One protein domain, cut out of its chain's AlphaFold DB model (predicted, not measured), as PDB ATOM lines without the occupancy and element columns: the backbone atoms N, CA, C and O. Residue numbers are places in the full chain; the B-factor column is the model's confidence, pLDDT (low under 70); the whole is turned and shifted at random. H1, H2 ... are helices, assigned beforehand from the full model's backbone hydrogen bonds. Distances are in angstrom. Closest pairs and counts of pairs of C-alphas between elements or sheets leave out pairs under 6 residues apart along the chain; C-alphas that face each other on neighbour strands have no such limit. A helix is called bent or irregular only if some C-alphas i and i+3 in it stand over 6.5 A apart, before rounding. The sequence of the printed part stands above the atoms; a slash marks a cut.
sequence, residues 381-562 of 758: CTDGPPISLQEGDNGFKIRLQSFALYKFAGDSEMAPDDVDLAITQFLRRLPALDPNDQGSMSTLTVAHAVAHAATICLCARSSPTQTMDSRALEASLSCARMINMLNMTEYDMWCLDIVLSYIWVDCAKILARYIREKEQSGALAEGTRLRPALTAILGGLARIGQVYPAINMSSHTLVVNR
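Overview. This is residues 381 to 562 of the 758 residues of the protein "Fungal Zn(2)-cys(6) binuclear cluster domain protein" of Rhizoctonia solani 123E (UniProt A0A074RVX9). Picture a long helical hairpin, H6 and H7, crossing H4 steeply, while H4 packs on H3 of an up-and-down three-helix bundle, H1, H2 and H3. Little H5 packs on the last part of H7, where H8 makes a corner. The printed part has 182 residues with eight named helices, H1 to H8 in chain order, and no named strand: all helix. It is compact, radius of gyration of the C-alphas 16.5 A, spanning 51 by 41 by 31 A.

Arrangement. Look first at H7, residues 524 to 547, with a kink of 30 degrees near residue 531; it is irregular, only just, C-alphas 529 and 532 being 6.8 A apart. It forms a hairpin with H6, residues 499 to 520, at a shallow tilt of 22 degrees; their closest C-alphas, Ile 515 and Gly 527, are 4.3 A apart. With residues 533 to 540 alone H7 touches H4, residues 470 to 483, at a steep tilt of 48 degrees, closest C-alphas Ala 480 and Ala 533, 5.2 A. H5, residues 490 to 494, touches H7; H8, residues 549 to 552, touches it only at the corner. Next find H3, residues 441 to 462, in a hairpin with H4, closest C-alphas Ile 456 and Ala 472, 4.8 A. H3 touches H1, residues 396 to 409, the same way at 9 degrees, and H2, residues 416 to 429, opposite ways at 19 degrees. Every O i to N i+4 pair is within hydrogen-bond range in H1 to H6, and 16 of 20 in H7; H8 is too short for one.

Along the chain. Find C-alpha 396 at (109.412, 225.445, 281.162), where H1 begins. H3 measures 31.6 A and H6 32.2 A; H7 runs 35.5 A to C-alpha 547 at (117.268, 246.610, 279.242).

Size, cuts and confidence. The printed part has no cut; H2 to H3 is a long link. Confidence is under 70 in 29 residues, among them 549 to 562.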
ATOM      1  N   CYS A 381     104.953 216.087 267.453       63.31
ATOM      2  CA  CYS A 381     104.128 216.171 266.248       63.31
ATOM      3  C   CYS A 381     102.761 215.470 266.379       63.31
ATOM      4  O   CYS A 381     102.047 215.355 265.386       63.31
ATOM      5  N   THR A 382     102.397 214.966 267.566       66.88
ATOM      6  CA  THR A 382     101.078 214.354 267.799       66.88
ATOM      7  C   THR A 382     100.100 215.351 268.416       66.88
ATOM      8  O   THR A 382     100.439 216.083 269.352       66.88
ATOM      9  N   ASP A 383      98.871 215.373 267.893       64.38
ATOM     10  CA  ASP A 383      97.811 216.220 268.436       64.38
ATOM     11  C   ASP A 383      97.433 215.769 269.853       64.38
ATOM     12  O   ASP A 383      97.530 214.591 270.204       64.38
ATOM     13  N   GLY A 384      97.001 216.708 270.686       67.62
ATOM     14  CA  GLY A 384      96.762 216.450 272.102       67.62
ATOM     15  C   GLY A 384      95.890 217.515 272.759       67.62
ATOM     16  O   GLY A 384      95.499 218.487 272.110       67.62
ATOM     17  N   PRO A 385      95.575 217.358 274.056       71.88
ATOM     18  CA  PRO A 385      94.678 218.271 274.755       71.88
ATOM     19  C   PRO A 385      95.247 219.701 274.810       71.88
ATOM     20  O   PRO A 385      96.475 219.870 274.766       71.88
ATOM     21  N   PRO A 386      94.386 220.733 274.926       75.75
ATOM     22  CA  PRO A 386      94.811 222.108 275.182       75.75
ATOM     23  C   PRO A 386      95.834 222.178 276.318       75.75
ATOM     24  O   PRO A 386      95.738 221.441 277.301       75.75
ATOM     25  N   ILE A 387      96.836 223.037 276.163       79.88
ATOM     26  CA  ILE A 387      97.886 223.209 277.160       79.88
ATOM     27  C   ILE A 387      97.327 224.110 278.258       79.88
ATOM     28  O   ILE A 387      96.916 225.233 277.988       79.88
ATOM     29  N   SER A 388      97.327 223.617 279.494       71.12
ATOM     30  CA  SER A 388      96.976 224.396 280.680       71.12
ATOM     31  C   SER A 388      98.222 224.588 281.527       71.12
ATOM     32  O   SER A 388      98.866 223.605 281.890       71.12
ATOM     33  N   LEU A 389      98.521 225.836 281.877       70.12
ATOM     34  CA  LEU A 389      99.375 226.138 283.023       70.12
ATOM     35  C   LEU A 389      98.548 225.932 284.297       70.12
ATOM     36  O   LEU A 389      97.353 226.230 284.304       70.12
ATOM     37  N   GLN A 390      99.157 225.387 285.347       66.44
ATOM     38  CA  GLN A 390      98.566 225.374 286.689       66.44
ATOM     39  C   GLN A 390      99.214 226.453 287.557       66.44
ATOM     40  O   GLN A 390     100.303 226.936 287.242       66.44
ATOM     41  N   GLU A 391      98.554 226.834 288.651       55.28
ATOM     42  CA  GLU A 391      99.121 227.767 289.627       55.28
ATOM     43  C   GLU A 391     100.478 227.240 290.129       55.28
ATOM     44  O   GLU A 391     100.584 226.118 290.619       55.28
ATOM     45  N   GLY A 392     101.534 228.042 289.959       56.81
ATOM     46  CA  GLY A 392     102.909 227.668 290.312       56.81
ATOM     47  C   GLY A 392     103.717 226.952 289.217       56.81
ATOM     48  O   GLY A 392     104.911 226.732 289.417       56.81
ATOM     49  N   ASP A 393     103.142 226.625 288.052       66.62
ATOM     50  CA  ASP A 393     103.934 226.139 286.915       66.62
ATOM     51  C   ASP A 393     104.743 227.292 286.291       66.62
ATOM     52  O   ASP A 393     104.198 228.277 285.795       66.62
ATOM     53  N   ASN A 394     106.069 227.149 286.266       70.06
ATOM     54  CA  ASN A 394     106.959 228.098 285.595       70.06
ATOM     55  C   ASN A 394     106.949 227.951 284.057       70.06
ATOM     56  O   ASN A 394     107.662 228.686 283.372       70.06
ATOM     57  N   GLY A 395     106.193 226.991 283.510       83.94
ATOM     58  CA  GLY A 395     105.911 226.776 282.091       83.94
ATOM     59  C   GLY A 395     107.123 226.413 281.228       83.94
ATOM     60  O   GLY A 395     107.090 226.548 280.000       83.94
ATOM     61  N   PHE A 396     108.200 225.917 281.844       87.81
ATOM     62  CA  PHE A 396     109.412 225.445 281.162       87.81
ATOM     63  C   PHE A 396     109.114 224.422 280.064       87.81
ATOM     64  O   PHE A 396     109.668 224.527 278.974       87.81
ATOM     65  N   LYS A 397     108.215 223.460 280.321       87.69
ATOM     66  CA  LYS A 397     107.829 222.411 279.358       87.69
ATOM     67  C   LYS A 397     107.239 223.017 278.079       87.69
ATOM     68  O   LYS A 397     107.581 222.580 276.986       87.69
ATOM     69  N   ILE A 398     106.442 224.080 278.214       89.25
ATOM     70  CA  ILE A 398     105.825 224.803 277.094       89.25
ATOM     71  C   ILE A 398     106.881 225.583 276.296       89.25
ATOM     72  O   ILE A 398     106.920 225.479 275.069       89.25
ATOM     73  N   ARG A 399     107.782 226.318 276.972       91.88
ATOM     74  CA  ARG A 399     108.913 226.995 276.302       91.88
ATOM     75  C   ARG A 399     109.784 225.988 275.551       91.88
ATOM     76  O   ARG A 399     110.107 226.182 274.387       91.88
ATOM     77  N   LEU A 400     110.130 224.879 276.196       92.19
ATOM     78  CA  LEU A 400     110.939 223.819 275.609       92.19
ATOM     79  C   LEU A 400     110.299 223.234 274.339       92.19
ATOM     80  O   LEU A 400     110.995 223.039 273.341       92.19
ATOM     81  N   GLN A 401     108.985 222.993 274.352       91.81
ATOM     82  CA  GLN A 401     108.244 222.517 273.183       91.81
ATOM     83  C   GLN A 401     108.319 223.504 272.007       91.81
ATOM     84  O   GLN A 401     108.549 223.071 270.877       91.81
ATOM     85  N   SER A 402     108.222 224.819 272.243       94.69
ATOM     86  CA  SER A 402     108.374 225.804 271.162       94.69
ATOM     87  C   SER A 402     109.803 225.839 270.597       94.69
ATOM     88  O   SER A 402     109.972 225.854 269.376       94.69
ATOM     89  N   PHE A 403     110.841 225.757 271.440       95.19
ATOM     90  CA  PHE A 403     112.238 225.648 270.983       95.19
ATOM     91  C   PHE A 403     112.508 224.357 270.193       95.19
ATOM     92  O   PHE A 403     113.268 224.372 269.222       95.19
ATOM     93  N   ALA A 404     111.871 223.246 270.562       93.00
ATOM     94  CA  ALA A 404     111.951 222.000 269.809       93.00
ATOM     95  C   ALA A 404     111.283 222.113 268.424       93.00
ATOM     96  O   ALA A 404     111.888 221.716 267.429       93.00
ATOM     97  N   LEU A 405     110.106 222.744 268.329       93.56
ATOM     98  CA  LEU A 405     109.472 223.058 267.040       93.56
ATOM     99  C   LEU A 405     110.345 223.973 266.166       93.56
ATOM    100  O   LEU A 405     110.422 223.770 264.955       93.56
ATOM    101  N   TYR A 406     111.059 224.934 266.763       94.69
ATOM    102  CA  TYR A 406     112.030 225.757 266.037       94.69
ATOM    103  C   TYR A 406     113.185 224.918 265.459       94.69
ATOM    104  O   TYR A 406     113.512 225.054 264.277       94.69
ATOM    105  N   LYS A 407     113.757 223.990 266.244       92.00
ATOM    106  CA  LYS A 407     114.776 223.040 265.754       92.00
ATOM    107  C   LYS A 407     114.243 222.177 264.605       92.00
ATOM    108  O   LYS A 407     114.982 221.930 263.657       92.00
ATOM    109  N   PHE A 408     112.982 221.747 264.675       90.38
ATOM    110  CA  PHE A 408     112.332 220.931 263.642       90.38
ATOM    111  C   PHE A 408     112.092 221.724 262.347       90.38
ATOM    112  O   PHE A 408     112.341 221.216 261.256       90.38
ATOM    113  N   ALA A 409     111.683 222.994 262.447       91.94
ATOM    114  CA  ALA A 409     111.491 223.879 261.295       91.94
ATOM    115  C   ALA A 409     112.776 224.087 260.478       91.94
ATOM    116  O   ALA A 409     112.726 224.114 259.243       91.94
ATOM    117  N   GLY A 410     113.914 224.190 261.172       88.69
ATOM    118  CA  GLY A 410     115.243 224.296 260.574       88.69
ATOM    119  C   GLY A 410     115.864 222.966 260.128       88.69
ATOM    120  O   GLY A 410     116.890 222.994 259.444       88.69
ATOM    121  N   ASP A 411     115.291 221.810 260.482       87.12
ATOM    122  CA  ASP A 411     115.864 220.518 260.104       87.12
ATOM    123  C   ASP A 411     115.486 220.136 258.666       87.12
ATOM    124  O   ASP A 411     114.318 220.033 258.292       87.12
ATOM    125  N   SER A 412     116.507 219.913 257.839       82.44
ATOM    126  CA  SER A 412     116.357 219.511 256.439       82.44
ATOM    127  C   SER A 412     115.652 218.166 256.248       82.44
ATOM    128  O   SER A 412     115.061 217.961 255.192       82.44
ATOM    129  N   GLU A 413     115.757 217.256 257.222       82.06
ATOM    130  CA  GLU A 413     115.279 215.872 257.086       82.06
ATOM    131  C   GLU A 413     113.816 215.701 257.491       82.06
ATOM    132  O   GLU A 413     113.156 214.778 257.020       82.06
ATOM    133  N   MET A 414     113.273 216.625 258.287       83.25
ATOM    134  CA  MET A 414     111.864 216.598 258.664       83.25
ATOM    135  C   MET A 414     110.982 217.113 257.524       83.25
ATOM    136  O   MET A 414     111.231 218.190 256.959       83.25
ATOM    137  N   ALA A 415     109.925 216.365 257.203       87.25
ATOM    138  CA  ALA A 415     108.955 216.744 256.182       87.25
ATOM    139  C   ALA A 415     108.332 218.115 256.521       87.25
ATOM    140  O   ALA A 415     107.877 218.306 257.650       87.25
ATOM    141  N   PRO A 416     108.325 219.094 255.592       89.75
ATOM    142  CA  PRO A 416     107.812 220.429 255.890       89.75
ATOM    143  C   PRO A 416     106.367 220.438 256.389       89.75
ATOM    144  O   PRO A 416     106.063 221.177 257.319       89.75
ATOM    145  N   ASP A 417     105.511 219.593 255.815       89.31
ATOM    146  CA  ASP A 417     104.078 219.560 256.120       89.31
ATOM    147  C   ASP A 417     103.800 219.005 257.529       89.31
ATOM    148  O   ASP A 417     102.978 219.563 258.256       89.31
ATOM    149  N   ASP A 418     104.546 217.981 257.965       87.88
ATOM    150  CA  ASP A 418     104.454 217.426 259.326       87.88
ATOM    151  C   ASP A 418     104.875 218.458 260.385       87.88
ATOM    152  O   ASP A 418     104.278 218.554 261.460       87.88
ATOM    153  N   VAL A 419     105.898 219.264 260.075       89.88
ATOM    154  CA  VAL A 419     106.363 220.335 260.965       89.88
ATOM    155  C   VAL A 419     105.381 221.513 260.982       89.88
ATOM    156  O   VAL A 419     105.107 222.042 262.057       89.88
ATOM    157  N   ASP A 420     104.801 221.899 259.839       91.81
ATOM    158  CA  ASP A 420     103.778 222.960 259.771       91.81
ATOM    159  C   ASP A 420     102.516 222.566 260.552       91.81
ATOM    160  O   ASP A 420     101.959 223.370 261.309       91.81
ATOM    161  N   LEU A 421     102.105 221.297 260.438       91.00
ATOM    162  CA  LEU A 421     101.006 220.717 261.203       91.00
ATOM    163  C   LEU A 421     101.297 220.742 262.710       91.00
ATOM    164  O   LEU A 421     100.452 221.204 263.477       91.00
ATOM    165  N   ALA A 422     102.491 220.315 263.132       90.94
ATOM    166  CA  ALA A 422     102.897 220.326 264.538       90.94
ATOM    167  C   ALA A 422     102.935 221.750 265.127       90.94
ATOM    168  O   ALA A 422     102.407 221.983 266.216       90.94
ATOM    169  N   ILE A 423     103.484 222.726 264.390       93.62
ATOM    170  CA  ILE A 423     103.490 224.142 264.800       93.62
ATOM    171  C   ILE A 423     102.057 224.679 264.914       93.62
ATOM    172  O   ILE A 423     101.717 225.329 265.904       93.62
ATOM    173  N   THR A 424     101.197 224.373 263.939       93.12
ATOM    174  CA  THR A 424      99.795 224.818 263.920       93.12
ATOM    175  C   THR A 424      98.992 224.218 265.077       93.12
ATOM    176  O   THR A 424      98.252 224.934 265.755       93.12
ATOM    177  N   GLN A 425      99.158 222.921 265.353       91.50
ATOM    178  CA  GLN A 425      98.527 222.248 266.491       91.50
ATOM    179  C   GLN A 425      99.011 222.822 267.825       91.50
ATOM    180  O   GLN A 425      98.190 223.055 268.712       91.50
ATOM    181  N   PHE A 426     100.310 223.097 267.968       92.38
ATOM    182  CA  PHE A 426     100.873 223.703 269.173       92.38
ATOM    183  C   PHE A 426     100.338 225.122 269.408       92.38
ATOM    184  O   PHE A 426      99.789 225.385 270.475       92.38
ATOM    185  N   LEU A 427     100.390 226.003 268.400       93.06
ATOM    186  CA  LEU A 427      99.838 227.364 268.479       93.06
ATOM    187  C   LEU A 427      98.343 227.368 268.838       93.06
ATOM    188  O   LEU A 427      97.909 228.189 269.638       93.06
ATOM    189  N   ARG A 428      97.560 226.420 268.301       91.62
ATOM    190  CA  ARG A 428      96.135 226.234 268.630       91.62
ATOM    191  C   ARG A 428      95.904 225.763 270.074       91.62
ATOM    192  O   ARG A 428      94.834 226.009 270.624       91.62
ATOM    193  N   ARG A 429      96.859 225.037 270.663       90.19
ATOM    194  CA  ARG A 429      96.774 224.481 272.025       90.19
ATOM    195  C   ARG A 429      97.306 225.427 273.102       90.19
ATOM    196  O   ARG A 429      96.997 225.192 274.267       90.19
ATOM    197  N   LEU A 430      98.102 226.438 272.748       90.00
ATOM    198  CA  LEU A 430      98.619 227.428 273.695       90.00
ATOM    199  C   LEU A 430      97.494 228.321 274.258       90.00
ATOM    200  O   LEU A 430      96.639 228.769 273.490       90.00
ATOM    201  N   PRO A 431      97.525 228.663 275.561       89.19
ATOM    202  CA  PRO A 431      96.676 229.709 276.126       89.19
ATOM    203  C   PRO A 431      96.834 231.050 275.398       89.19
ATOM    204  O   PRO A 431      97.932 231.412 274.962       89.19
ATOM    205  N   ALA A 432      95.745 231.814 275.305       86.81
ATOM    206  CA  ALA A 432      95.811 233.214 274.895       86.81
ATOM    207  C   ALA A 432      96.561 234.047 275.951       86.81
ATOM    208  O   ALA A 432      96.553 233.707 277.132       86.81
ATOM    209  N   LEU A 433      97.198 235.142 275.527       86.62
ATOM    210  CA  LEU A 433      97.824 236.086 276.455       86.62
ATOM    211  C   LEU A 433      96.739 236.903 277.169       86.62
ATOM    212  O   LEU A 433      95.975 237.606 276.506       86.62
ATOM    213  N   ASP A 434      96.703 236.838 278.499       83.56
ATOM    214  CA  ASP A 434      95.914 237.739 279.341       83.56
ATOM    215  C   ASP A 434      96.852 238.790 279.968       83.56
ATOM    216  O   ASP A 434      97.706 238.425 280.776       83.56
ATOM    217  N   PRO A 435      96.715 240.092 279.641       78.31
ATOM    218  CA  PRO A 435      97.517 241.160 280.248       78.31
ATOM    219  C   PRO A 435      97.400 241.265 281.779       78.31
ATOM    220  O   PRO A 435      98.220 241.942 282.404       78.31
ATOM    221  N   ASN A 436      96.385 240.637 282.382       78.19
ATOM    222  CA  ASN A 436      96.174 240.612 283.828       78.19
ATOM    223  C   ASN A 436      96.938 239.468 284.527       78.19
ATOM    224  O   ASN A 436      97.249 239.594 285.711       78.19
ATOM    225  N   ASP A 437      97.288 238.385 283.820       76.38
ATOM    226  CA  ASP A 437      98.084 237.278 284.368       76.38
ATOM    227  C   ASP A 437      99.587 237.543 284.204       76.38
ATOM    228  O   ASP A 437     100.280 237.001 283.338       76.38
ATOM    229  N   GLN A 438     100.117 238.383 285.092       68.81
ATOM    230  CA  GLN A 438     101.546 238.704 285.136       68.81
ATOM    231  C   GLN A 438     102.439 237.489 285.457       68.81
ATOM    232  O   GLN A 438     103.640 237.541 285.189       68.81
ATOM    233  N   GLY A 439     101.887 236.404 286.016       69.38
ATOM    234  CA  GLY A 439     102.642 235.206 286.380       69.38
ATOM    235  C   GLY A 439     103.042 234.371 285.165       69.38
ATOM    236  O   GLY A 439     104.191 233.932 285.067       69.38
ATOM    237  N   SER A 440     102.123 234.184 284.211       77.62
ATOM    238  CA  SER A 440     102.378 233.389 282.999       77.62
ATOM    239  C   SER A 440     102.836 234.201 281.780       77.62
ATOM    240  O   SER A 440     103.423 233.624 280.854       77.62
ATOM    241  N   MET A 441     102.618 235.524 281.768       84.12
ATOM    242  CA  MET A 441     102.775 236.375 280.579       84.12
ATOM    243  C   MET A 441     104.137 236.244 279.880       84.12
ATOM    244  O   MET A 441     104.190 236.091 278.657       84.12
ATOM    245  N   SER A 442     105.250 236.262 280.623       83.94
ATOM    246  CA  SER A 442     106.600 236.135 280.047       83.94
ATOM    247  C   SER A 442     106.808 234.769 279.380       83.94
ATOM    248  O   SER A 442     107.277 234.686 278.242       83.94
ATOM    249  N   THR A 443     106.383 233.700 280.051       87.38
ATOM    250  CA  THR A 443     106.455 232.316 279.572       87.38
ATOM    251  C   THR A 443     105.657 232.110 278.293       87.38
ATOM    252  O   THR A 443     106.200 231.596 277.311       87.38
ATOM    253  N   LEU A 444     104.389 232.529 278.284       90.00
ATOM    254  CA  LEU A 444     103.517 232.385 277.121       90.00
ATOM    255  C   LEU A 444     104.000 233.249 275.951       90.00
ATOM    256  O   LEU A 444     104.012 232.776 274.815       90.00
ATOM    257  N   THR A 445     104.485 234.466 276.215       91.81
ATOM    258  CA  THR A 445     105.066 235.343 275.185       91.81
ATOM    259  C   THR A 445     106.261 234.682 274.496       91.81
ATOM    260  O   THR A 445     106.339 234.690 273.267       91.81
ATOM    261  N   VAL A 446     107.170 234.054 275.254       92.38
ATOM    262  CA  VAL A 446     108.296 233.290 274.682       92.38
ATOM    263  C   VAL A 446     107.800 232.075 273.896       92.38
ATOM    264  O   VAL A 446     108.255 231.858 272.772       92.38
ATOM    265  N   ALA A 447     106.845 231.307 274.429       94.31
ATOM    266  CA  ALA A 447     106.307 230.127 273.753       94.31
ATOM    267  C   ALA A 447     105.668 230.462 272.391       94.31
ATOM    268  O   ALA A 447     106.039 229.862 271.378       94.31
ATOM    269  N   HIS A 448     104.777 231.460 272.347       95.31
ATOM    270  CA  HIS A 448     104.136 231.931 271.114       95.31
ATOM    271  C   HIS A 448     105.141 232.539 270.129       95.31
ATOM    272  O   HIS A 448     105.111 232.222 268.940       95.31
ATOM    273  N   ALA A 449     106.057 233.395 270.594       96.38
ATOM    274  CA  ALA A 449     107.024 234.051 269.715       96.38
ATOM    275  C   ALA A 449     107.997 233.055 269.071       96.38
ATOM    276  O   ALA A 449     108.259 233.154 267.873       96.38
ATOM    277  N   VAL A 450     108.499 232.072 269.826       97.44
ATOM    278  CA  VAL A 450     109.391 231.029 269.291       97.44
ATOM    279  C   VAL A 450     108.635 230.088 268.341       97.44
ATOM    280  O   VAL A 450     109.184 229.713 267.307       97.44
ATOM    281  N   ALA A 451     107.362 229.774 268.604       96.94
ATOM    282  CA  ALA A 451     106.534 229.004 267.669       96.94
ATOM    283  C   ALA A 451     106.275 229.764 266.350       96.94
ATOM    284  O   ALA A 451     106.403 229.188 265.271       96.94
ATOM    285  N   HIS A 452     106.022 231.075 266.400       97.56
ATOM    286  CA  HIS A 452     105.949 231.909 265.194       97.56
ATOM    287  C   HIS A 452     107.303 232.055 264.480       97.56
ATOM    288  O   HIS A 452     107.352 232.049 263.248       97.56
ATOM    289  N   ALA A 453     108.417 232.097 265.218       96.94
ATOM    290  CA  ALA A 453     109.756 232.024 264.636       96.94
ATOM    291  C   ALA A 453     110.008 230.673 263.935       96.94
ATOM    292  O   ALA A 453     110.688 230.643 262.909       96.94
ATOM    293  N   ALA A 454     109.425 229.575 264.432       96.69
ATOM    294  CA  ALA A 454     109.460 228.274 263.769       96.69
ATOM    295  C   ALA A 454     108.679 228.306 262.442       96.69
ATOM    296  O   ALA A 454     109.219 227.878 261.423       96.69
ATOM    297  N   THR A 455     107.481 228.911 262.401       96.44
ATOM    298  CA  THR A 455     106.748 229.152 261.140       96.44
ATOM    299  C   THR A 455     107.608 229.933 260.142       96.44
ATOM    300  O   THR A 455     107.740 229.531 258.989       96.44
ATOM    301  N   ILE A 456     108.245 231.024 260.581       94.88
ATOM    302  CA  ILE A 456     109.118 231.858 259.739       94.88
ATOM    303  C   ILE A 456     110.317 231.057 259.205       94.88
ATOM    304  O   ILE A 456     110.626 231.133 258.013       94.88
ATOM    305  N   CYS A 457     110.967 230.261 260.059       93.50
ATOM    306  CA  CYS A 457     112.082 229.391 259.685       93.50
ATOM    307  C   CYS A 457     111.660 228.353 258.628       93.50
ATOM    308  O   CYS A 457     112.330 228.196 257.604       93.50
ATOM    309  N   LEU A 458     110.502 227.718 258.822       93.44
ATOM    310  CA  LEU A 458     109.941 226.737 257.898       93.44
ATOM    311  C   LEU A 458     109.583 227.357 256.538       93.44
ATOM    312  O   LEU A 458     109.912 226.795 255.495       93.44
ATOM    313  N   CYS A 459     108.981 228.549 256.532       91.81
ATOM    314  CA  CYS A 459     108.686 229.295 255.305       91.81
ATOM    315  C   CYS A 459     109.966 229.624 254.517       91.81
ATOM    316  O   CYS A 459     110.006 229.473 253.296       91.81
ATOM    317  N   ALA A 460     111.035 230.030 255.214       88.12
ATOM    318  CA  ALA A 460     112.336 230.295 254.601       88.12
ATOM    319  C   ALA A 460     112.998 229.022 254.032       88.12
ATOM    320  O   ALA A 460     113.656 229.098 252.993       88.12
ATOM    321  N   ARG A 461     112.790 227.856 254.665       86.62
ATOM    322  CA  ARG A 461     113.228 226.543 254.152       86.62
ATOM    323  C   ARG A 461     112.467 226.139 252.884       86.62
ATOM    324  O   ARG A 461     113.090 225.675 251.931       86.62
ATOM    325  N   SER A 462     111.149 226.336 252.858       81.81
ATOM    326  CA  SER A 462     110.275 225.884 251.763       81.81
ATOM    327  C   SER A 462     110.209 226.831 250.555       81.81
ATOM    328  O   SER A 462     109.921 226.370 249.453       81.81
ATOM    329  N   SER A 463     110.500 228.130 250.718       74.31
ATOM    330  CA  SER A 463     110.471 229.143 249.640       74.31
ATOM    331  C   SER A 463     111.863 229.757 249.362       74.31
ATOM    332  O   SER A 463     112.091 230.947 249.605       74.31
ATOM    333  N   PRO A 464     112.831 228.989 248.816       61.38
ATOM    334  CA  PRO A 464     114.163 229.509 248.481       61.38
ATOM    335  C   PRO A 464     114.152 230.497 247.297       61.38
ATOM    336  O   PRO A 464     115.123 231.219 247.081       61.38
ATOM    337  N   THR A 465     113.059 230.564 246.531       56.66
ATOM    338  CA  THR A 465     112.876 231.410 245.334       56.66
ATOM    339  C   THR A 465     112.607 232.889 245.632       56.66
ATOM    340  O   THR A 465     112.146 233.616 244.759       56.66
ATOM    341  N   GLN A 466     112.873 233.350 246.859       57.84
ATOM    342  CA  GLN A 466     112.601 234.706 247.360       57.84
ATOM    343  C   GLN A 466     111.125 235.152 247.342       57.84
ATOM    344  O   GLN A 466     110.828 236.196 247.919       57.84
ATOM    345  N   THR A 467     110.193 234.392 246.774       64.94
ATOM    346  CA  THR A 467     108.746 234.642 246.842       64.94
ATOM    347  C   THR A 467     108.269 234.712 248.295       64.94
ATOM    348  O   THR A 467     108.547 233.807 249.084       64.94
ATOM    349  N   MET A 468     107.595 235.805 248.665       70.12
ATOM    350  CA  MET A 468     107.217 236.068 250.054       70.12
ATOM    351  C   MET A 468     106.030 235.201 250.510       70.12
ATOM    352  O   MET A 468     104.928 235.316 249.976       70.12
ATOM    353  N   ASP A 469     106.261 234.347 251.514       85.81
ATOM    354  CA  ASP A 469     105.270 233.417 252.077       85.81
ATOM    355  C   ASP A 469     104.317 234.124 253.059       85.81
ATOM    356  O   ASP A 469     104.743 234.683 254.076       85.81
ATOM    357  N   SER A 470     103.012 234.076 252.772       89.88
ATOM    358  CA  SER A 470     101.969 234.731 253.568       89.88
ATOM    359  C   SER A 470     101.872 234.215 255.006       89.88
ATOM    360  O   SER A 470     101.447 234.967 255.883       89.88
ATOM    361  N   ARG A 471     102.319 232.986 255.298       92.56
ATOM    362  CA  ARG A 471     102.397 232.471 256.676       92.56
ATOM    363  C   ARG A 471     103.475 233.194 257.484       92.56
ATOM    364  O   ARG A 471     103.261 233.486 258.657       92.56
ATOM    365  N   ALA A 472     104.596 233.558 256.858       93.50
ATOM    366  CA  ALA A 472     105.640 234.356 257.502       93.50
ATOM    367  C   ALA A 472     105.171 235.798 257.781       93.50
ATOM    368  O   ALA A 472     105.559 236.382 258.799       93.50
ATOM    369  N   LEU A 473     104.300 236.358 256.928       94.56
ATOM    370  CA  LEU A 473     103.612 237.623 257.215       94.56
ATOM    371  C   LEU A 473     102.712 237.497 258.442       94.56
ATOM    372  O   LEU A 473     102.843 238.294 259.368       94.56
ATOM    373  N   GLU A 474     101.826 236.501 258.471       96.00
ATOM    374  CA  GLU A 474     100.859 236.353 259.564       96.00
ATOM    375  C   GLU A 474     101.547 236.043 260.902       96.00
ATOM    376  O   GLU A 474     101.192 236.629 261.922       96.00
ATOM    377  N   ALA A 475     102.608 235.230 260.898       96.69
ATOM    378  CA  ALA A 475     103.469 235.020 262.063       96.69
ATOM    379  C   ALA A 475     104.095 236.340 262.564       96.69
ATOM    380  O   ALA A 475     104.070 236.631 263.763       96.69
ATOM    381  N   SER A 476     104.578 237.189 261.650       97.00
ATOM    382  CA  SER A 476     105.118 238.516 261.991       97.00
ATOM    383  C   SER A 476     104.043 239.461 262.550       97.00
ATOM    384  O   SER A 476     104.311 240.223 263.482       97.00
ATOM    385  N   LEU A 477     102.814 239.396 262.024       97.06
ATOM    386  CA  LEU A 477     101.663 240.155 262.520       97.06
ATOM    387  C   LEU A 477     101.199 239.663 263.899       97.06
ATOM    388  O   LEU A 477     100.888 240.492 264.753       97.06
ATOM    389  N   SER A 478     101.222 238.354 264.166       96.75
ATOM    390  CA  SER A 478     101.021 237.810 265.515       96.75
ATOM    391  C   SER A 478     102.044 238.356 266.503       96.75
ATOM    392  O   SER A 478     101.650 238.836 267.564       96.75
ATOM    393  N   CYS A 479     103.337 238.374 266.156       96.19
ATOM    394  CA  CYS A 479     104.358 238.988 267.008       96.19
ATOM    395  C   CYS A 479     104.068 240.470 267.298       96.19
ATOM    396  O   CYS A 479     104.158 240.884 268.451       96.19
ATOM    397  N   ALA A 480     103.647 241.253 266.300       95.81
ATOM    398  CA  ALA A 480     103.253 242.647 266.515       95.81
ATOM    399  C   ALA A 480     102.027 242.787 267.443       95.81
ATOM    400  O   ALA A 480     102.005 243.669 268.301       95.81
ATOM    401  N   ARG A 481     101.023 241.906 267.313       94.31
ATOM    402  CA  ARG A 481      99.853 241.868 268.212       94.31
ATOM    403  C   ARG A 481     100.251 241.530 269.650       94.31
ATOM    404  O   ARG A 481      99.756 242.181 270.561       94.31
ATOM    405  N   MET A 482     101.166 240.580 269.852       92.31
ATOM    406  CA  MET A 482     101.681 240.233 271.184       92.31
ATOM    407  C   MET A 482     102.417 241.393 271.851       92.31
ATOM    408  O   MET A 482     102.179 241.654 273.024       92.31
ATOM    409  N   ILE A 483     103.246 242.138 271.112       90.62
ATOM    410  CA  ILE A 483     103.958 243.303 271.666       90.62
ATOM    411  C   ILE A 483     102.983 244.368 272.186       90.62
ATOM    412  O   ILE A 483     103.232 244.958 273.229       90.62
ATOM    413  N   ASN A 484     101.841 244.560 271.521       89.62
ATOM    414  CA  ASN A 484     100.802 245.487 271.985       89.62
ATOM    415  C   ASN A 484     100.023 244.990 273.221       89.62
ATOM    416  O   ASN A 484      99.295 245.780 273.817       89.62
ATOM    417  N   MET A 485     100.140 243.709 273.590       87.25
ATOM    418  CA  MET A 485      99.555 243.136 274.812       87.25
ATOM    419  C   MET A 485     100.538 243.131 275.993       87.25
ATOM    420  O   MET A 485     100.119 242.901 277.124       87.25
ATOM    421  N   LEU A 486     101.830 243.382 275.754       84.44
ATOM    422  CA  LEU A 486     102.842 243.465 276.805       84.44
ATOM    423  C   LEU A 486     102.774 244.811 277.530       84.44
ATOM    424  O   LEU A 486     102.780 245.876 276.909       84.44
ATOM    425  N   ASN A 487     102.825 244.764 278.861       75.38
ATOM    426  CA  ASN A 487     103.168 245.939 279.648       75.38
ATOM    427  C   ASN A 487     104.638 246.283 279.377       75.38
ATOM    428  O   ASN A 487     105.537 245.479 279.598       75.38
ATOM    429  N   MET A 488     104.889 247.483 278.855       70.94
ATOM    430  CA  MET A 488     106.228 247.923 278.443       70.94
ATOM    431  C   MET A 488     106.966 248.656 279.576       70.94
ATOM    432  O   MET A 488     107.641 249.660 279.327       70.94
ATOM    433  N   THR A 489     106.800 248.201 280.826       76.88
ATOM    434  CA  THR A 489     107.577 248.723 281.961       76.88
ATOM    435  C   THR A 489     108.996 248.154 281.940       76.88
ATOM    436  O   THR A 489     109.270 247.136 281.306       76.88
ATOM    437  N   GLU A 490     109.922 248.811 282.636       69.19
ATOM    438  CA  GLU A 490     111.314 248.358 282.736       69.19
ATOM    439  C   GLU A 490     111.428 246.980 283.415       69.19
ATOM    440  O   GLU A 490     112.178 246.121 282.951       69.19
ATOM    441  N   TYR A 491     110.614 246.730 284.447       70.62
ATOM    442  CA  TYR A 491     110.560 245.444 285.145       70.62
ATOM    443  C   TYR A 491     109.989 244.322 284.264       70.62
ATOM    444  O   TYR A 491     110.562 243.232 284.206       70.62
ATOM    445  N   ASP A 492     108.903 244.589 283.533       72.62
ATOM    446  CA  ASP A 492     108.308 243.611 282.614       72.62
ATOM    447  C   ASP A 492     109.277 243.269 281.475       72.62
ATOM    448  O   ASP A 492     109.462 242.100 281.138       72.62
ATOM    449  N   MET A 493     109.972 244.278 280.935       77.75
ATOM    450  CA  MET A 493     111.011 244.102 279.917       77.75
ATOM    451  C   MET A 493     112.207 243.284 280.427       77.75
ATOM    452  O   MET A 493     112.743 242.475 279.672       77.75
ATOM    453  N   TRP A 494     112.601 243.440 281.697       74.81
ATOM    454  CA  TRP A 494     113.621 242.601 282.344       74.81
ATOM    455  C   TRP A 494     113.162 241.144 282.529       74.81
ATOM    456  O   TRP A 494     113.979 240.225 282.559       74.81
ATOM    457  N   CYS A 495     111.853 240.903 282.618       74.81
ATOM    458  CA  CYS A 495     111.285 239.555 282.684       74.81
ATOM    459  C   CYS A 495     111.185 238.857 281.313       74.81
ATOM    460  O   CYS A 495     110.789 237.691 281.265       74.81
ATOM    461  N   LEU A 496     111.534 239.532 280.212       82.94
ATOM    462  CA  LEU A 496     111.528 238.950 278.871       82.94
ATOM    463  C   LEU A 496     112.887 238.366 278.471       82.94
ATOM    464  O   LEU A 496     113.941 238.980 278.645       82.94
ATOM    465  N   ASP A 497     112.835 237.188 277.846       86.25
ATOM    466  CA  ASP A 497     113.999 236.511 277.278       86.25
ATOM    467  C   ASP A 497     114.595 237.318 276.111       86.25
ATOM    468  O   ASP A 497     113.883 237.718 275.182       86.25
ATOM    469  N   ILE A 498     115.919 237.504 276.124       86.88
ATOM    470  CA  ILE A 498     116.664 238.210 275.075       86.88
ATOM    471  C   ILE A 498     116.388 237.660 273.662       86.88
ATOM    472  O   ILE A 498     116.439 238.418 272.691       86.88
ATOM    473  N   VAL A 499     116.027 236.377 273.525       90.56
ATOM    474  CA  VAL A 499     115.621 235.746 272.253       90.56
ATOM    475  C   VAL A 499     114.501 236.508 271.544       90.56
ATOM    476  O   VAL A 499     114.533 236.611 270.315       90.56
ATOM    477  N   LEU A 500     113.551 237.096 272.283       92.38
ATOM    478  CA  LEU A 500     112.441 237.848 271.693       92.38
ATOM    479  C   LEU A 500     112.930 238.982 270.793       92.38
ATOM    480  O   LEU A 500     112.388 239.174 269.709       92.38
ATOM    481  N   SER A 501     114.008 239.669 271.174       89.50
ATOM    482  CA  SER A 501     114.575 240.750 270.363       89.50
ATOM    483  C   SER A 501     115.065 240.287 268.983       89.50
ATOM    484  O   SER A 501     114.891 241.000 267.997       89.50
ATOM    485  N   TYR A 502     115.616 239.075 268.875       91.50
ATOM    486  CA  TYR A 502     116.100 238.525 267.604       91.50
ATOM    487  C   TYR A 502     114.931 238.103 266.710       91.50
ATOM    488  O   TYR A 502     114.934 238.415 265.519       91.50
ATOM    489  N   ILE A 503     113.896 237.496 267.299       95.38
ATOM    490  CA  ILE A 503     112.642 237.163 266.607       95.38
ATOM    491  C   ILE A 503     111.971 238.441 266.086       95.38
ATOM    492  O   ILE A 503     111.591 238.520 264.921       95.38
ATOM    493  N   TRP A 504     111.878 239.477 266.921       94.50
ATOM    494  CA  TRP A 504     111.301 240.770 266.557       94.50
ATOM    495  C   TRP A 504     112.077 241.454 265.421       94.50
ATOM    496  O   TRP A 504     111.454 241.997 264.509       94.50
ATOM    497  N   VAL A 505     113.414 241.375 265.398       93.00
ATOM    498  CA  VAL A 505     114.224 241.860 264.262       93.00
ATOM    499  C   VAL A 505     113.876 241.128 262.959       93.00
ATOM    500  O   VAL A 505     113.782 241.775 261.913       93.00
ATOM    501  N   ASP A 506     113.661 239.813 262.986       91.44
ATOM    502  CA  ASP A 506     113.285 239.059 261.783       91.44
ATOM    503  C   ASP A 506     111.855 239.376 261.322       91.44
ATOM    504  O   ASP A 506     111.642 239.649 260.137       91.44
ATOM    505  N   CYS A 507     110.895 239.470 262.245       95.62
ATOM    506  CA  CYS A 507     109.529 239.912 261.946       95.62
ATOM    507  C   CYS A 507     109.502 241.336 261.351       95.62
ATOM    508  O   CYS A 507     108.792 241.592 260.376       95.62
ATOM    509  N   ALA A 508     110.321 242.261 261.870       94.81
ATOM    510  CA  ALA A 508     110.466 243.608 261.316       94.81
ATOM    511  C   ALA A 508     111.037 243.592 259.886       94.81
ATOM    512  O   ALA A 508     110.539 244.310 259.017       94.81
ATOM    513  N   LYS A 509     112.043 242.747 259.610       91.31
ATOM    514  CA  LYS A 509     112.608 242.564 258.259       91.31
ATOM    515  C   LYS A 509     111.565 242.021 257.278       91.31
ATOM    516  O   LYS A 509     111.488 242.510 256.151       91.31
ATOM    517  N   ILE A 510     110.739 241.062 257.702       92.12
ATOM    518  CA  ILE A 510     109.652 240.493 256.890       92.12
ATOM    519  C   ILE A 510     108.591 241.555 256.584       92.12
ATOM    520  O   ILE A 510     108.275 241.769 255.412       92.12
ATOM    521  N   LEU A 511     108.096 242.277 257.596       93.12
ATOM    522  CA  LEU A 511     107.113 243.352 257.408       93.12
ATOM    523  C   LEU A 511     107.645 244.471 256.504       93.12
ATOM    524  O   LEU A 511     106.959 244.875 255.568       93.12
ATOM    525  N   ALA A 512     108.875 244.942 256.729       91.94
ATOM    526  CA  ALA A 512     109.491 245.976 255.897       91.94
ATOM    527  C   ALA A 512     109.636 245.531 254.432       91.94
ATOM    528  O   ALA A 512     109.436 246.333 253.518       91.94
ATOM    529  N   ARG A 513     109.945 244.250 254.192       90.62
ATOM    530  CA  ARG A 513     110.025 243.682 252.843       90.62
ATOM    531  C   ARG A 513     108.652 243.618 252.167       90.62
ATOM    532  O   ARG A 513     108.532 244.084 251.036       90.62
ATOM    533  N   TYR A 514     107.620 243.158 252.880       91.19
ATOM    534  CA  TYR A 514     106.236 243.153 252.393       91.19
ATOM    535  C   TYR A 514     105.717 244.554 252.055       91.19
ATOM    536  O   TYR A 514     105.094 244.743 251.012       91.19
ATOM    537  N   ILE A 515     105.990 245.542 252.913       92.12
ATOM    538  CA  ILE A 515     105.611 246.942 252.683       92.12
ATOM    539  C   ILE A 515     106.242 247.446 251.380       92.12
ATOM    540  O   ILE A 515     105.518 247.923 250.507       92.12
ATOM    541  N   ARG A 516     107.559 247.263 251.204       91.12
ATOM    542  CA  ARG A 516     108.278 247.675 249.985       91.12
ATOM    543  C   ARG A 516     107.732 246.991 248.727       91.12
ATOM    544  O   ARG A 516     107.555 247.661 247.716       91.12
ATOM    545  N   GLU A 517     107.435 245.692 248.778       89.69
ATOM    546  CA  GLU A 517     106.876 244.953 247.635       89.69
ATOM    547  C   GLU A 517     105.477 245.458 247.249       89.69
ATOM    548  O   GLU A 517     105.204 245.691 246.071       89.69
ATOM    549  N   LYS A 518     104.599 245.696 248.233       89.81
ATOM    550  CA  LYS A 518     103.250 246.236 247.997       89.81
ATOM    551  C   LYS A 518     103.267 247.678 247.499       89.81
ATOM    552  O   LYS A 518     102.444 248.046 246.668       89.81
ATOM    553  N   GLU A 519     104.213 248.491 247.952       89.81
ATOM    554  CA  GLU A 519     104.410 249.846 247.434       89.81
ATOM    555  C   GLU A 519     104.921 249.825 245.983       89.81
ATOM    556  O   GLU A 519     104.393 250.548 245.139       89.81
ATOM    557  N   GLN A 520     105.872 248.941 245.663       90.12
ATOM    558  CA  GLN A 520     106.401 248.762 244.304       90.12
ATOM    559  C   GLN A 520     105.373 248.182 243.319       90.12
ATOM    560  O   GLN A 520     105.398 248.537 242.143       90.12
ATOM    561  N   SER A 521     104.444 247.337 243.780       91.19
ATOM    562  CA  SER A 521     103.350 246.803 242.953       91.19
ATOM    563  C   SER A 521     102.155 247.757 242.795       91.19
ATOM    564  O   SER A 521     101.154 247.390 242.180       91.19
ATOM    565  N   GLY A 522     102.237 248.980 243.335       89.94
ATOM    566  CA  GLY A 522     101.167 249.984 243.287       89.94
ATOM    567  C   GLY A 522     100.069 249.806 244.346       89.94
ATOM    568  O   GLY A 522      99.179 250.649 244.458       89.94
ATOM    569  N   ALA A 523     100.144 248.770 245.183       91.38
ATOM    570  CA  ALA A 523      99.217 248.485 246.280       91.38
ATOM    571  C   ALA A 523      99.545 249.288 247.563       91.38
ATOM    572  O   ALA A 523      99.589 248.747 248.672       91.38
ATOM    573  N   LEU A 524      99.747 250.607 247.434       89.19
ATOM    574  CA  LEU A 524     100.168 251.509 248.522       89.19
ATOM    575  C   LEU A 524      99.261 251.443 249.770       89.19
ATOM    576  O   LEU A 524      99.741 251.567 250.900       89.19
ATOM    577  N   ALA A 525      97.957 251.214 249.587       91.25
ATOM    578  CA  ALA A 525      97.008 251.057 250.689       91.25
ATOM    579  C   ALA A 525      97.277 249.798 251.538       91.25
ATOM    580  O   ALA A 525      97.102 249.836 252.755       91.25
ATOM    581  N   GLU A 526      97.738 248.700 250.929       88.06
ATOM    582  CA  GLU A 526      98.105 247.475 251.652       88.06
ATOM    583  C   GLU A 526      99.419 247.659 252.413       88.06
ATOM    584  O   GLU A 526      99.473 247.361 253.606       88.06
ATOM    585  N   GLY A 527     100.441 248.248 251.777       88.06
ATOM    586  CA  GLY A 527     101.694 248.604 252.454       88.06
ATOM    587  C   GLY A 527     101.452 249.520 253.662       88.06
ATOM    588  O   GLY A 527     101.951 249.265 254.757       88.06
ATOM    589  N   THR A 528     100.582 250.524 253.512       91.06
ATOM    590  CA  THR A 528     100.212 251.446 254.598       91.06
ATOM    591  C   THR A 528      99.535 250.733 255.777       91.06
ATOM    592  O   THR A 528      99.831 251.063 256.925       91.06
ATOM    593  N   ARG A 529      98.690 249.717 255.532       93.75
ATOM    594  CA  ARG A 529      98.033 248.919 256.592       93.75
ATOM    595  C   ARG A 529      99.004 248.086 257.434       93.75
ATOM    596  O   ARG A 529      98.687 247.790 258.580       93.75
ATOM    597  N   LEU A 530     100.171 247.725 256.897       93.62
ATOM    598  CA  LEU A 530     101.188 246.946 257.615       93.62
ATOM    599  C   LEU A 530     102.122 247.817 258.476       93.62
ATOM    600  O   LEU A 530     102.747 247.310 259.409       93.62
ATOM    601  N   ARG A 531     102.205 249.130 258.211       93.56
ATOM    602  CA  ARG A 531     103.095 250.048 258.945       93.56
ATOM    603  C   ARG A 531     102.852 250.078 260.465       93.56
ATOM    604  O   ARG A 531     103.849 250.008 261.174       93.56
ATOM    605  N   PRO A 532     101.611 250.092 261.001       95.69
ATOM    606  CA  PRO A 532     101.385 250.053 262.450       95.69
ATOM    607  C   PRO A 532     101.984 248.817 263.133       95.69
ATOM    608  O   PRO A 532     102.521 248.927 264.232       95.69
ATOM    609  N   ALA A 533     101.954 247.653 262.471       95.50
ATOM    610  CA  ALA A 533     102.577 246.438 262.988       95.50
ATOM    611  C   ALA A 533     104.110 246.559 263.019       95.50
ATOM    612  O   ALA A 533     104.733 246.212 264.019       95.50
ATOM    613  N   LEU A 534     104.719 247.124 261.969       94.81
ATOM    614  CA  LEU A 534     106.157 247.410 261.957       94.81
ATOM    615  C   LEU A 534     106.538 248.417 263.058       94.81
ATOM    616  O   LEU A 534     107.513 248.192 263.770       94.81
ATOM    617  N   THR A 535     105.753 249.482 263.250       93.12
ATOM    618  CA  THR A 535     105.959 250.465 264.326       93.12
ATOM    619  C   THR A 535     105.869 249.827 265.712       93.12
ATOM    620  O   THR A 535     106.715 250.123 266.552       93.12
ATOM    621  N   ALA A 536     104.910 248.924 265.951       93.69
ATOM    622  CA  ALA A 536     104.801 248.192 267.215       93.69
ATOM    623  C   ALA A 536     106.064 247.359 267.497       93.69
ATOM    624  O   ALA A 536     106.643 247.464 268.579       93.69
ATOM    625  N   ILE A 537     106.557 246.609 266.503       93.56
ATOM    626  CA  ILE A 537     107.788 245.817 266.645       93.56
ATOM    627  C   ILE A 537     109.013 246.711 266.889       93.56
ATOM    628  O   ILE A 537     109.811 246.423 267.779       93.56
ATOM    629  N   LEU A 538     109.161 247.816 266.150       90.56
ATOM    630  CA  LEU A 538     110.265 248.764 266.351       90.56
ATOM    631  C   LEU A 538     110.202 249.446 267.729       90.56
ATOM    632  O   LEU A 538     111.242 249.638 268.358       90.56
ATOM    633  N   GLY A 539     109.003 249.750 268.233       89.06
ATOM    634  CA  GLY A 539     108.791 250.244 269.596       89.06
ATOM    635  C   GLY A 539     109.192 249.217 270.659       89.06
ATOM    636  O   GLY A 539     109.917 249.557 271.595       89.06
ATOM    637  N   GLY A 540     108.803 247.950 270.476       88.94
ATOM    638  CA  GLY A 540     109.243 246.833 271.319       88.94
ATOM    639  C   GLY A 540     110.766 246.679 271.337       88.94
ATOM    640  O   GLY A 540     111.370 246.599 272.405       88.94
ATOM    641  N   LEU A 541     111.401 246.733 270.162       88.75
ATOM    642  CA  LEU A 541     112.859 246.677 270.007       88.75
ATOM    643  C   LEU A 541     113.585 247.849 270.683       88.75
ATOM    644  O   LEU A 541     114.617 247.643 271.324       88.75
ATOM    645  N   ALA A 542     113.047 249.066 270.585       85.56
ATOM    646  CA  ALA A 542     113.618 250.234 271.251       85.56
ATOM    647  C   ALA A 542     113.573 250.104 272.783       85.56
ATOM    648  O   ALA A 542     114.523 250.498 273.455       85.56
ATOM    649  N   ARG A 543     112.499 249.522 273.333       84.06
ATOM    650  CA  ARG A 543     112.332 249.294 274.777       84.06
ATOM    651  C   ARG A 543     113.193 248.145 275.300       84.06
ATOM    652  O   ARG A 543     113.933 248.343 276.256       84.06
ATOM    653  N   ILE A 544     113.202 246.984 274.641       83.62
ATOM    654  CA  ILE A 544     114.047 245.850 275.066       83.62
ATOM    655  C   ILE A 544     115.546 246.188 274.933       83.62
ATOM    656  O   ILE A 544     116.364 245.713 275.715       83.62
ATOM    657  N   GLY A 545     115.910 247.091 274.014       79.62
ATOM    658  CA  GLY A 545     117.256 247.660 273.907       79.62
ATOM    659  C   GLY A 545     117.661 248.622 275.038       79.62
ATOM    660  O   GLY A 545     118.849 248.919 275.154       79.62
ATOM    661  N   GLN A 546     116.727 249.096 275.874       79.81
ATOM    662  CA  GLN A 546     117.044 249.831 277.112       79.81
ATOM    663  C   GLN A 546     117.552 248.859 278.188       79.81
ATOM    664  O   GLN A 546     118.575 249.122 278.810       79.81
ATOM    665  N   VAL A 547     116.895 247.700 278.319       75.88
ATOM    666  CA  VAL A 547     117.268 246.610 279.242       75.88
ATOM    667  C   VAL A 547     118.525 245.860 278.790       75.88
ATOM    668  O   VAL A 547     119.366 245.498 279.608       75.88
ATOM    669  N   TYR A 548     118.691 245.661 277.480       75.69
ATOM    670  CA  TYR A 548     119.825 244.943 276.895       75.69
ATOM    671  C   TYR A 548     120.625 245.861 275.936       75.69
ATOM    672  O   TYR A 548     120.467 245.770 274.711       75.69
ATOM    673  N   PRO A 549     121.532 246.729 276.441       60.53
ATOM    674  CA  PRO A 549     122.224 247.748 275.636       60.53
ATOM    675  C   PRO A 549     123.024 247.213 274.438       60.53
ATOM    676  O   PRO A 549     123.207 247.921 273.444       60.53
ATOM    677  N   ALA A 550     123.465 245.951 274.488       61.09
ATOM    678  CA  ALA A 550     124.134 245.274 273.374       61.09
ATOM    679  C   ALA A 550     123.269 245.221 272.095       61.09
ATOM    680  O   ALA A 550     123.807 245.249 270.985       61.09
ATOM    681  N   ILE A 551     121.939 245.198 272.237       58.88
ATOM    682  CA  ILE A 551     120.975 245.253 271.128       58.88
ATOM    683  C   ILE A 551     120.918 246.671 270.551       58.88
ATOM    684  O   ILE A 551     120.961 246.860 269.337       58.88
ATOM    685  N   ASN A 552     120.879 247.687 271.416       47.00
ATOM    686  CA  ASN A 552     120.774 249.088 271.008       47.00
ATOM    687  C   ASN A 552     122.015 249.542 270.214       47.00
ATOM    688  O   ASN A 552     121.896 250.177 269.170       47.00
ATOM    689  N   MET A 553     123.205 249.090 270.627       38.59
ATOM    690  CA  MET A 553     124.470 249.343 269.920       38.59
ATOM    691  C   MET A 553     124.616 248.562 268.596       38.59
ATOM    692  O   MET A 553     125.599 248.741 267.876       38.59
ATOM    693  N   SER A 554     123.669 247.675 268.270       40.38
ATOM    694  CA  SER A 554     123.735 246.791 267.103       40.38
ATOM    695  C   SER A 554     122.464 246.766 266.247       40.38
ATOM    696  O   SER A 554     122.433 246.055 265.246       40.38
ATOM    697  N   SER A 555     121.472 247.618 266.512       36.16
ATOM    698  CA  SER A 555     120.315 247.851 265.629       36.16
ATOM    699  C   SER A 555     120.727 248.273 264.204       36.16
ATOM    700  O   SER A 555     120.114 247.838 263.231       36.16
ATOM    701  N   HIS A 556     121.838 249.006 264.058       33.09
ATOM    702  CA  HIS A 556     122.471 249.307 262.764       33.09
ATOM    703  C   HIS A 556     123.296 248.140 262.167       33.09
ATOM    704  O   HIS A 556     123.510 248.098 260.958       33.09
ATOM    705  N   THR A 557     123.746 247.173 262.973       34.06
ATOM    706  CA  THR A 557     124.767 246.167 262.591       34.06
ATOM    707  C   THR A 557     124.191 244.750 262.406       34.06
ATOM    708  O   THR A 557     124.675 243.979 261.577       34.06
ATOM    709  N   LEU A 558     123.108 244.416 263.120       39.59
ATOM    710  CA  LEU A 558     122.302 243.188 262.986       39.59
ATOM    711  C   LEU A 558     121.513 243.134 261.662       39.59
ATOM    712  O   LEU A 558     120.992 242.084 261.271       39.59
ATOM    713  N   VAL A 559     121.404 244.271 260.972       38.47
ATOM    714  CA  VAL A 559     120.860 244.366 259.611       38.47
ATOM    715  C   VAL A 559     121.920 243.970 258.579       38.47
ATOM    716  O   VAL A 559     121.606 243.203 257.678       38.47
ATOM    717  N   VAL A 560     123.169 244.420 258.753       32.25
ATOM    718  CA  VAL A 560     124.257 244.256 257.769       32.25
ATOM    719  C   VAL A 560     124.868 242.847 257.784       32.25
ATOM    720  O   VAL A 560     125.171 242.300 256.733       32.25
ATOM    721  N   ASN A 561     125.002 242.210 258.954       26.52
ATOM    722  CA  ASN A 561     125.699 240.916 259.075       26.52
ATOM    723  C   ASN A 561     124.805 239.658 258.963       26.52
ATOM    724  O   ASN A 561     125.283 238.555 259.224       26.52
ATOM    725  N   ARG A 562     123.521 239.777 258.586       34.59
ATOM    726  CA  ARG A 562     122.658 238.610 258.293       34.59
ATOM    727  C   ARG A 562     122.568 238.356 256.785       34.59
ATOM    728  O   ARG A 562     121.557 238.667 256.159       34.59
TER     729      ARG A 562